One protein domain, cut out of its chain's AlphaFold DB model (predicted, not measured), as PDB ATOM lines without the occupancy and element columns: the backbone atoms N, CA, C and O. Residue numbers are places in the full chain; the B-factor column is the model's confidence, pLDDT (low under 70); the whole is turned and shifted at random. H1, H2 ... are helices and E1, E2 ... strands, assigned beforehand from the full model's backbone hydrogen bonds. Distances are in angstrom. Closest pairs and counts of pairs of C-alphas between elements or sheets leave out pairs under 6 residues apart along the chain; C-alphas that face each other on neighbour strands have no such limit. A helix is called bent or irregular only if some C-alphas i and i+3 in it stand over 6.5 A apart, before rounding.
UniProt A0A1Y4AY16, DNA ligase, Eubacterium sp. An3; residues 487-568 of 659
ATOM      1  N   PHE A 487     110.721 147.516  61.134       93.31
ATOM      2  CA  PHE A 487     109.403 148.034  61.510       93.31
ATOM      3  C   PHE A 487     109.330 149.569  61.431       93.31
ATOM      4  O   PHE A 487     108.360 150.111  60.900       93.31
ATOM      5  N   ARG A 488     110.364 150.282  61.900       91.31
ATOM      6  CA  ARG A 488     110.392 151.757  61.888       91.31
ATOM      7  C   ARG A 488     110.357 152.319  60.468       91.31
ATOM      8  O   ARG A 488     109.596 153.247  60.196       91.31
ATOM      9  N   ASN A 489     111.153 151.734  59.577       92.12
ATOM     10  CA  ASN A 489     111.238 152.124  58.173       92.12
ATOM     11  C   ASN A 489     109.927 151.851  57.434       92.12
ATOM     12  O   ASN A 489     109.413 152.736  56.746       92.12
ATOM     13  N   LEU A 490     109.344 150.663  57.633       94.50
ATOM     14  CA  LEU A 490     108.026 150.324  57.102       94.50
ATOM     15  C   LEU A 490     106.967 151.317  57.589       94.50
ATOM     16  O   LEU A 490     106.261 151.900  56.771       94.50
ATOM     17  N   PHE A 491     106.878 151.556  58.900       93.25
ATOM     18  CA  PHE A 491     105.872 152.453  59.473       93.25
ATOM     19  C   PHE A 491     106.009 153.883  58.934       93.25
ATOM     20  O   PHE A 491     105.019 154.509  58.553       93.25
ATOM     21  N   TYR A 492     107.239 154.397  58.826       90.25
ATOM     22  CA  TYR A 492     107.489 155.699  58.209       90.25
ATOM     23  C   TYR A 492     107.042 155.740  56.738       90.25
ATOM     24  O   TYR A 492     106.466 156.747  56.303       90.25
ATOM     25  N   ALA A 493     107.287 154.661  55.988       92.75
ATOM     26  CA  ALA A 493     106.961 154.534  54.571       92.75
ATOM     27  C   ALA A 493     105.448 154.576  54.287       92.75
ATOM     28  O   ALA A 493     105.053 155.071  53.232       92.75
ATOM     29  N   LEU A 494     104.599 154.154  55.237       91.00
ATOM     30  CA  LEU A 494     103.131 154.189  55.099       91.00
ATOM     31  C   LEU A 494     102.577 155.608  54.906       91.00
ATOM     32  O   LEU A 494     101.534 155.794  54.282       91.00
ATOM     33  N   GLY A 495     103.281 156.619  55.425       88.19
ATOM     34  CA  GLY A 495     102.884 158.018  55.267       88.19
ATOM     35  C   GLY A 495     101.644 158.419  56.058       88.19
ATOM     36  O   GLY A 495     100.920 159.316  55.628       88.19
ATOM     37  N   ILE A 496     101.423 157.793  57.215       88.69
ATOM     38  CA  ILE A 496     100.293 158.091  58.096       88.69
ATOM     39  C   ILE A 496     100.380 159.556  58.587       88.69
ATOM     40  O   ILE A 496     101.426 159.978  59.103       88.69
ATOM     41  N   PRO A 497      99.308 160.360  58.450       80.69
ATOM     42  CA  PRO A 497      99.288 161.744  58.916       80.69
ATOM     43  C   PRO A 497      99.652 161.870  60.401       80.69
ATOM     44  O   PRO A 497      99.151 161.127  61.237       80.69
ATOM     45  N   ASN A 498     100.527 162.826  60.730       78.62
ATOM     46  CA  ASN A 498     101.044 163.079  62.086       78.62
ATOM     47  C   ASN A 498     101.757 161.895  62.773       78.62
ATOM     48  O   ASN A 498     102.133 162.013  63.938       78.62
ATOM     49  N   ALA A 499     102.020 160.797  62.063       85.81
ATOM     50  CA  ALA A 499     102.704 159.621  62.587       85.81
ATOM     51  C   ALA A 499     104.014 159.379  61.817       85.81
ATOM     52  O   ALA A 499     104.112 158.561  60.907       85.81
ATOM     53  N   GLY A 500     105.028 160.182  62.155       83.94
ATOM     54  CA  GLY A 500     106.372 160.108  61.576       83.94
ATOM     55  C   GLY A 500     107.352 159.266  62.400       83.94
ATOM     56  O   GLY A 500     106.960 158.361  63.130       83.94
ATOM     57  N   HIS A 501     108.640 159.611  62.307       84.75
ATOM     58  CA  HIS A 501     109.744 158.911  62.983       84.75
ATOM     59  C   HIS A 501     109.574 158.785  64.496       84.75
ATOM     60  O   HIS A 501     109.819 157.715  65.047       84.75
ATOM     61  N   ASP A 502     109.121 159.846  65.164       85.81
ATOM     62  CA  ASP A 502     108.949 159.830  66.619       85.81
ATOM     63  C   ASP A 502     107.888 158.807  67.042       85.81
ATOM     64  O   ASP A 502     108.107 158.026  67.965       85.81
ATOM     65  N   VAL A 503     106.773 158.740  66.309       90.31
ATOM     66  CA  VAL A 503     105.699 157.770  66.564       90.31
ATOM     67  C   VAL A 503     106.162 156.349  66.247       90.31
ATOM     68  O   VAL A 503     105.919 155.447  67.043       90.31
ATOM     69  N   ALA A 504     106.895 156.156  65.146       89.25
ATOM     70  CA  ALA A 504     107.498 154.866  64.812       89.25
ATOM     71  C   ALA A 504     108.439 154.376  65.926       89.25
ATOM     72  O   ALA A 504     108.378 153.212  66.313       89.25
ATOM     73  N   LYS A 505     109.275 155.268  66.481       87.75
ATOM     74  CA  LYS A 505     110.196 154.968  67.591       87.75
ATOM     75  C   LYS A 505     109.444 154.600  68.873       87.75
ATOM     76  O   LYS A 505     109.842 153.656  69.550       87.75
ATOM     77  N   LEU A 506     108.368 155.318  69.200       90.12
ATOM     78  CA  LEU A 506     107.537 155.028  70.375       90.12
ATOM     79  C   LEU A 506     106.820 153.679  70.248       90.12
ATOM     80  O   LEU A 506     106.850 152.889  71.189       90.12
ATOM     81  N   LEU A 507     106.232 153.389  69.083       90.56
ATOM     82  CA  LEU A 507     105.596 152.099  68.807       90.56
ATOM     83  C   LEU A 507     106.604 150.957  68.857       90.56
ATOM     84  O   LEU A 507     106.350 149.933  69.482       90.56
ATOM     85  N   ASP A 508     107.769 151.146  68.248       89.44
ATOM     86  CA  ASP A 508     108.839 150.158  68.260       89.44
ATOM     87  C   ASP A 508     109.314 149.840  69.688       89.44
ATOM     88  O   ASP A 508     109.447 148.671  70.050       89.44
ATOM     89  N   GLY A 509     109.492 150.869  70.525       87.25
ATOM     90  CA  GLY A 509     109.816 150.713  71.943       87.25
ATOM     91  C   GLY A 509     108.716 150.003  72.734       87.25
ATOM     92  O   GLY A 509     109.010 149.100  73.515       87.25
ATOM     93  N   TYR A 510     107.450 150.357  72.492       89.75
ATOM     94  CA  TYR A 510     106.303 149.676  73.095       89.75
ATOM     95  C   TYR A 510     106.280 148.189  72.730       89.75
ATOM     96  O   TYR A 510     106.139 147.340  73.609       89.75
ATOM     97  N   PHE A 511     106.469 147.850  71.456       90.19
ATOM     98  CA  PHE A 511     106.470 146.459  71.028       90.19
ATOM     99  C   PHE A 511     107.660 145.671  71.570       90.19
ATOM    100  O   PHE A 511     107.479 144.533  71.989       90.19
ATOM    101  N   ASN A 512     108.849 146.270  71.633       85.94
ATOM    102  CA  ASN A 512     110.012 145.627  72.251       85.94
ATOM    103  C   ASN A 512     109.753 145.222  73.710       85.94
ATOM    104  O   ASN A 512     110.274 144.208  74.160       85.94
ATOM    105  N   ALA A 513     108.942 145.994  74.441       85.00
ATOM    106  CA  ALA A 513     108.607 145.702  75.831       85.00
ATOM    107  C   ALA A 513     107.460 144.688  76.004       85.00
ATOM    108  O   ALA A 513     107.368 144.066  77.060       85.00
ATOM    109  N   ASN A 514     106.577 144.535  75.009       85.38
ATOM    110  CA  ASN A 514     105.306 143.814  75.170       85.38
ATOM    111  C   ASN A 514     105.128 142.596  74.248       85.38
ATOM    112  O   ASN A 514     104.205 141.811  74.470       85.38
ATOM    113  N   LEU A 515     105.965 142.420  73.222       86.19
ATOM    114  CA  LEU A 515     105.867 141.275  72.315       86.19
ATOM    115  C   LEU A 515     106.581 140.040  72.851       86.19
ATOM    116  O   LEU A 515     107.693 140.107  73.374       86.19
ATOM    117  N   GLN A 516     105.952 138.887  72.652       81.38
ATOM    118  CA  GLN A 516     106.567 137.590  72.892       81.38
ATOM    119  C   GLN A 516     107.428 137.144  71.699       81.38
ATOM    120  O   GLN A 516     107.179 137.556  70.559       81.38
ATOM    121  N   PRO A 517     108.417 136.254  71.925       77.06
ATOM    122  CA  PRO A 517     109.220 135.684  70.849       77.06
ATOM    123  C   PRO A 517     108.356 135.083  69.732       77.06
ATOM    124  O   PRO A 517     107.461 134.279  69.986       77.06
ATOM    125  N   GLY A 518     108.638 135.466  68.484       75.56
ATOM    126  CA  GLY A 518     107.922 134.990  67.293       75.56
ATOM    127  C   GLY A 518     106.736 135.856  66.852       75.56
ATOM    128  O   GLY A 518     106.235 135.658  65.744       75.56
ATOM    129  N   GLN A 519     106.308 136.839  67.650       83.12
ATOM    130  CA  GLN A 519     105.353 137.855  67.199       83.12
ATOM    131  C   GLN A 519     106.064 138.929  66.370       83.12
ATOM    132  O   GLN A 519     107.133 139.397  66.753       83.12
ATOM    133  N   LYS A 520     105.455 139.335  65.247       86.94
ATOM    134  CA  LYS A 520     105.975 140.410  64.390       86.94
ATOM    135  C   LYS A 520     105.306 141.742  64.715       86.94
ATOM    136  O   LYS A 520     104.073 141.812  64.670       86.94
ATOM    137  N   LYS A 521     106.083 142.807  64.942       91.25
ATOM    138  CA  LYS A 521     105.566 144.164  65.248       91.25
ATOM    139  C   LYS A 521     104.556 144.644  64.216       91.25
ATOM    140  O   LYS A 521     103.505 145.174  64.565       91.25
ATOM    141  N   SER A 522     104.847 144.399  62.942       88.19
ATOM    142  CA  SER A 522     103.990 144.781  61.819       88.19
ATOM    143  C   SER A 522     102.598 144.137  61.849       88.19
ATOM    144  O   SER A 522     101.629 144.787  61.459       88.19
ATOM    145  N   MET A 523     102.481 142.895  62.330       89.56
ATOM    146  CA  MET A 523     101.201 142.183  62.458       89.56
ATOM    147  C   MET A 523     100.471 142.531  63.754       89.56
ATOM    148  O   MET A 523      99.245 142.611  63.782       89.56
ATOM    149  N   GLU A 524     101.213 142.731  64.840       89.06
ATOM    150  CA  GLU A 524     100.641 143.061  66.148       89.06
ATOM    151  C   GLU A 524     100.099 144.487  66.199       89.06
ATOM    152  O   GLU A 524      99.070 144.727  66.829       89.06
ATOM    153  N   LEU A 525     100.708 145.412  65.452       89.62
ATOM    154  CA  LEU A 525     100.127 146.728  65.216       89.62
ATOM    155  C   LEU A 525      98.703 146.617  64.669       89.62
ATOM    156  O   LEU A 525      97.824 147.296  65.190       89.62
ATOM    157  N   LEU A 526      98.457 145.720  63.707       87.00
ATOM    158  CA  LEU A 526      97.132 145.543  63.111       87.00
ATOM    159  C   LEU A 526      96.077 145.138  64.153       87.00
ATOM    160  O   LEU A 526      94.974 145.671  64.188       87.00
ATOM    161  N   LYS A 527      96.444 144.225  65.055       87.31
ATOM    162  CA  LYS A 527      95.552 143.723  66.113       87.31
ATOM    163  C   LYS A 527      95.238 144.770  67.184       87.31
ATOM    164  O   LYS A 527      94.220 144.658  67.861       87.31
ATOM    165  N   LEU A 528      96.116 145.757  67.372       86.12
ATOM    166  CA  LEU A 528      95.979 146.779  68.414       86.12
ATOM    167  C   LEU A 528      95.178 148.002  67.980       86.12
ATOM    168  O   LEU A 528      94.750 148.763  68.846       86.12
ATOM    169  N   ILE A 529      94.972 148.214  66.677       85.00
ATOM    170  CA  ILE A 529      94.348 149.429  66.127       85.00
ATOM    171  C   ILE A 529      93.036 149.785  66.846       85.00
ATOM    172  O   ILE A 529      92.799 150.957  67.177       85.00
ATOM    173  N   ASP A 530      92.220 148.784  67.172       81.88
ATOM    174  CA  ASP A 530      90.911 148.968  67.802       81.88
ATOM    175  C   ASP A 530      90.958 149.202  69.318       81.88
ATOM    176  O   ASP A 530      90.016 149.769  69.876       81.88
ATOM    177  N   SER A 531      92.060 148.874  69.997       78.06
ATOM    178  CA  SER A 531      92.119 148.830  71.465       78.06
ATOM    179  C   SER A 531      92.897 149.964  72.145       78.06
ATOM    180  O   SER A 531      93.044 149.902  73.357       78.06
ATOM    181  N   PHE A 532      93.343 150.991  71.399       77.12
ATOM    182  CA  PHE A 532      94.215 152.102  71.843       77.12
ATOM    183  C   PHE A 532      95.013 151.812  73.128       77.12
ATOM    184  O   PHE A 532      94.607 152.220  74.219       77.12
ATOM    185  N   PRO A 533      96.156 151.114  73.026       74.94
ATOM    186  CA  PRO A 533      97.042 150.982  74.169       74.94
ATOM    187  C   PRO A 533      97.554 152.373  74.562       74.94
ATOM    188  O   PRO A 533      98.014 153.130  73.707       74.94
ATOM    189  N   GLU A 534      97.485 152.722  75.848       78.31
ATOM    190  CA  GLU A 534      98.061 153.971  76.355       78.31
ATOM    191  C   GLU A 534      99.593 153.943  76.184       78.31
ATOM    192  O   GLU A 534     100.331 153.425  77.023       78.31
ATOM    193  N   ILE A 535     100.088 154.490  75.069       85.19
ATOM    194  CA  ILE A 535     101.520 154.595  74.768       85.19
ATOM    195  C   ILE A 535     101.985 156.009  75.104       85.19
ATOM    196  O   ILE A 535     101.565 156.986  74.483       85.19
ATOM    197  N   SER A 536     102.900 156.127  76.070       80.75
ATOM    198  CA  SER A 536     103.466 157.421  76.464       80.75
ATOM    199  C   SER A 536     104.060 158.160  75.255       80.75
ATOM    200  O   SER A 536     104.937 157.642  74.568       80.75
ATOM    201  N   GLY A 537     103.563 159.372  74.985       81.25
ATOM    202  CA  GLY A 537     103.968 160.196  73.839       81.25
ATOM    203  C   GLY A 537     103.088 160.060  72.589       81.25
ATOM    204  O   GLY A 537     103.230 160.874  71.676       81.25
ATOM    205  N   ILE A 538     102.143 159.114  72.554       87.62
ATOM    206  CA  ILE A 538     101.113 159.004  71.511       87.62
ATOM    207  C   ILE A 538      99.757 159.346  72.135       87.62
ATOM    208  O   ILE A 538      99.252 158.613  72.976       87.62
ATOM    209  N   GLY A 539      99.172 160.476  71.737       87.12
ATOM    210  CA  GLY A 539      97.832 160.877  72.181       87.12
ATOM    211  C   GLY A 539      96.713 160.369  71.267       87.12
ATOM    212  O   GLY A 539      96.969 159.961  70.129       87.12
ATOM    213  N   ASP A 540      95.465 160.503  71.728       86.75
ATOM    214  CA  ASP A 540      94.251 160.062  71.020       86.75
ATOM    215  C   ASP A 540      94.159 160.579  69.579       86.75
ATOM    216  O   ASP A 540      93.734 159.866  68.677       86.75
ATOM    217  N   VAL A 541      94.568 161.831  69.337       87.12
ATOM    218  CA  VAL A 541      94.501 162.448  68.001       87.12
ATOM    219  C   VAL A 541      95.380 161.693  67.003       87.12
ATOM    220  O   VAL A 541      94.923 161.355  65.914       87.12
ATOM    221  N   THR A 542      96.630 161.406  67.372       88.00
ATOM    222  CA  THR A 542      97.559 160.650  66.522       88.00
ATOM    223  C   THR A 542      97.071 159.217  66.345       88.00
ATOM    224  O   THR A 542      97.101 158.696  65.234       88.00
ATOM    225  N   TRP A 543      96.581 158.586  67.415       91.81
ATOM    226  CA  TRP A 543      96.086 157.215  67.339       91.81
ATOM    227  C   TRP A 543      94.851 157.072  66.448       91.81
ATOM    228  O   TRP A 543      94.787 156.159  65.629       91.81
ATOM    229  N   ASN A 544      93.903 158.005  66.532       90.06
ATOM    230  CA  ASN A 544      92.727 158.020  65.664       90.06
ATOM    231  C   ASN A 544      93.106 158.162  64.183       90.06
ATOM    232  O   ASN A 544      92.477 157.528  63.343       90.06
ATOM    233  N   LEU A 545      94.156 158.928  63.860       90.25
ATOM    234  CA  LEU A 545      94.678 159.019  62.490       90.25
ATOM    235  C   LEU A 545      95.316 157.704  62.022       90.25
ATOM    236  O   LEU A 545      95.114 157.311  60.876       90.25
ATOM    237  N   ILE A 546      96.044 157.005  62.900       91.81
ATOM    238  CA  ILE A 546      96.580 155.663  62.613       91.81
ATOM    239  C   ILE A 546      95.424 154.693  62.344       91.81
ATOM    240  O   ILE A 546      95.414 154.023  61.315       91.81
ATOM    241  N   ARG A 547      94.419 154.663  63.225       92.50
ATOM    242  CA  ARG A 547      93.228 153.816  63.077       92.50
ATOM    243  C   ARG A 547      92.486 154.091  61.778       92.50
ATOM    244  O   ARG A 547      92.182 153.153  61.047       92.50
ATOM    245  N   GLN A 548      92.222 155.362  61.481       91.31
ATOM    246  CA  GLN A 548      91.560 155.756  60.243       91.31
ATOM    247  C   GLN A 548      92.357 155.282  59.024       91.31
ATOM    248  O   GLN A 548      91.787 154.665  58.127       91.31
ATOM    249  N   TRP A 549      93.675 155.502  59.014       91.81
ATOM    250  CA  TRP A 549      94.521 155.088  57.899       91.81
ATOM    251  C   TRP A 549      94.422 153.584  57.636       91.81
ATOM    252  O   TRP A 549      94.214 153.185  56.492       91.81
ATOM    253  N   PHE A 550      94.510 152.755  58.680       92.50
ATOM    254  CA  PHE A 550      94.387 151.307  58.521       92.50
ATOM    255  C   PHE A 550      92.982 150.882  58.096       92.50
ATOM    256  O   PHE A 550      92.874 150.019  57.237       92.50
ATOM    257  N   SER A 551      91.921 151.525  58.594       90.38
ATOM    258  CA  SER A 551      90.554 151.218  58.142       90.38
ATOM    259  C   SER A 551      90.343 151.454  56.640       90.38
ATOM    260  O   SER A 551      89.521 150.788  56.018       90.38
ATOM    261  N   GLU A 552      91.105 152.382  56.054       88.31
ATOM    262  CA  GLU A 552      91.046 152.724  54.630       88.31
ATOM    263  C   GLU A 552      92.036 151.898  53.780       88.31
ATOM    264  O   GLU A 552      91.770 151.671  52.603       88.31
ATOM    265  N   HIS A 553      93.157 151.427  54.351       90.38
ATOM    266  CA  HIS A 553      94.293 150.863  53.598       90.38
ATOM    267  C   HIS A 553      94.765 149.477  54.079       90.38
ATOM    268  O   HIS A 553      95.867 149.050  53.729       90.38
ATOM    269  N   GLU A 554      93.973 148.752  54.877       91.94
ATOM    270  CA  GLU A 554      94.361 147.448  55.439       91.94
ATOM    271  C   GLU A 554      94.777 146.439  54.359       91.94
ATOM    272  O   GLU A 554      95.828 145.812  54.472       91.94
ATOM    273  N   ALA A 555      93.993 146.321  53.281       91.50
ATOM    274  CA  ALA A 555      94.280 145.391  52.191       91.50
ATOM    275  C   ALA A 555      95.621 145.702  51.502       91.50
ATOM    276  O   ALA A 555      96.425 144.800  51.276       91.50
ATOM    277  N   GLU A 556      95.893 146.982  51.239       91.12
ATOM    278  CA  GLU A 556      97.151 147.422  50.629       91.12
ATOM    279  C   GLU A 556      98.346 147.219  51.567       91.12
ATOM    280  O   GLU A 556      99.440 146.863  51.126       91.12
ATOM    281  N   TYR A 557      98.149 147.432  52.871       93.81
ATOM    282  CA  TYR A 557      99.166 147.154  53.879       93.81
ATOM    283  C   TYR A 557      99.494 145.661  53.945       93.81
ATOM    284  O   TYR A 557     100.667 145.294  53.987       93.81
ATOM    285  N   MET A 558      98.478 144.797  53.904       94.31
ATOM    286  CA  MET A 558      98.658 143.345  53.905       94.31
ATOM    287  C   MET A 558      99.348 142.846  52.633       94.31
ATOM    288  O   MET A 558     100.233 141.996  52.729       94.31
ATOM    289  N   ALA A 559      99.005 143.398  51.466       94.75
ATOM    290  CA  ALA A 559      99.702 143.107  50.214       94.75
ATOM    291  C   ALA A 559     101.181 143.511  50.300       94.75
ATOM    292  O   ALA A 559     102.060 142.699  50.028       94.75
ATOM    293  N   LEU A 560     101.468 144.727  50.781       95.06
ATOM    294  CA  LEU A 560     102.841 145.195  50.977       95.06
ATOM    295  C   LEU A 560     103.611 144.313  51.970       95.06
ATOM    296  O   LEU A 560     104.765 143.988  51.724       95.06
ATOM    297  N   LEU A 561     102.992 143.890  53.074       94.19
ATOM    298  CA  LEU A 561     103.622 142.969  54.022       94.19
ATOM    299  C   LEU A 561     103.948 141.601  53.415       94.19
ATOM    300  O   LEU A 561     104.912 140.979  53.858       94.19
ATOM    301  N   GLY A 562     103.177 141.138  52.429       94.00
ATOM    302  CA  GLY A 562     103.463 139.906  51.692       94.00
ATOM    303  C   GLY A 562     104.787 139.960  50.925       94.00
ATOM    304  O   GLY A 562     105.478 138.948  50.828       94.00
ATOM    305  N   GLU A 563     105.180 141.150  50.469       95.25
ATOM    306  CA  GLU A 563     106.412 141.378  49.707       95.25
ATOM    307  C   GLU A 563     107.649 141.612  50.589       95.25
ATOM    308  O   GLU A 563     108.782 141.566  50.096       95.25
ATOM    309  N   LEU A 564     107.446 141.874  51.887       95.25
ATOM    310  CA  LEU A 564     108.479 142.353  52.803       95.25
ATOM    311  C   LEU A 564     108.858 141.333  53.882       95.25
ATOM    312  O   LEU A 564     108.035 140.795  54.624       95.25
ATOM    313  N   THR A 565     110.162 141.190  54.092       93.19
ATOM    314  CA  THR A 565     110.741 140.622  55.308       93.19
ATOM    315  C   THR A 565     111.056 141.752  56.281       93.19
ATOM    316  O   THR A 565     112.097 142.408  56.210       93.19
ATOM    317  N   VAL A 566     110.126 141.992  57.207       90.19
ATOM    318  CA  VAL A 566     110.302 142.973  58.284       90.19
ATOM    319  C   VAL A 566     111.090 142.330  59.418       90.19
ATOM    320  O   VAL A 566     110.614 141.399  60.072       90.19
ATOM    321  N   THR A 567     112.303 142.826  59.628       85.44
ATOM    322  CA  THR A 567     113.114 142.512  60.799       85.44
ATOM    323  C   THR A 567     112.699 143.419  61.946       85.44
ATOM    324  O   THR A 567     112.683 144.647  61.844       85.44
ATOM    325  N   ASP A 568     112.310 142.795  63.049       71.31
ATOM    326  CA  ASP A 568     112.117 143.499  64.299       71.31
ATOM    327  C   ASP A 568     113.480 143.513  64.977       71.31
ATOM    328  O   ASP A 568     113.963 142.456  65.379       71.31
TER     329      ASP A 568
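This is residues 487 to 568 of the 659 residues of the protein "DNA ligase" of Eubacterium sp. An3 (UniProt A0A1Y4AY16). A helical hairpin, H1 and H2, makes one side of a small rounded domain, and the long helix H4, bent into an L, makes another. H3 bridges from the hairpin to arm H4a, and strand E1 brings the last residues back beside the first. The printed part has 82 residues, with four named helices and then one named strand, mostly helix by class. It is compact, with a radius of gyration of the C-alphas of 11.8 A and spans of 30 by 28 by 22 A.

H1, residues 487 to 493, begins with C-alpha 487 at (109.403, 148.034, 61.510). H2, residues 501 to 514, is 19.9 A long. H3, residues 521 to 531, is 15.5 A long and irregular: C-alphas 527 and 530 are 7.2 A apart. H4, residues 540 to 563, was assigned as one helix by its hydrogen bonds, but is bent: C-alphas 552 and 555 are 8.4 A apart. Its arms are H4a, residues 540 to 552, 18.2 A, and H4b, residues 555 to 563, 13.0 A. E1, residues 565 to 567, ends with C-alpha 567 at (113.114, 142.512, 60.799).

H1 and H2 form a hairpin and touch, closest at the C-alphas of Arg 488 and Ala 504, 5.2 A, with a shallow tilt of 27 degrees, opposite ways. H2 and H3 are close but not clearly touching; their closest C-alphas, Phe 511 and Lys 521, are 6.3 A apart. H3 touches H4a, through residues 546 to 550 of that arm alone; the closest C-alphas, Ile 529 and Arg 547, are 5.5 A apart. H4a and H4b are about perpendicular, at 81 degrees. H3 and H4b are near each other. The closest C-alphas of H1 and E1, Phe 487 and Val 566, are 6.1 A apart. E1 pairs with no named strand. H1, H2 and H4a have every O i to N i+4 pair within hydrogen-bond range; H3 has 4 of 7 and H4b 4 of 5.

The C-alphas farthest apart, Ser 536 and Glu 563, are 31.3 A apart. The printed part has no cut and no long link. Mean pLDDT of the printed part is 87.9, and no printed residue is under 70.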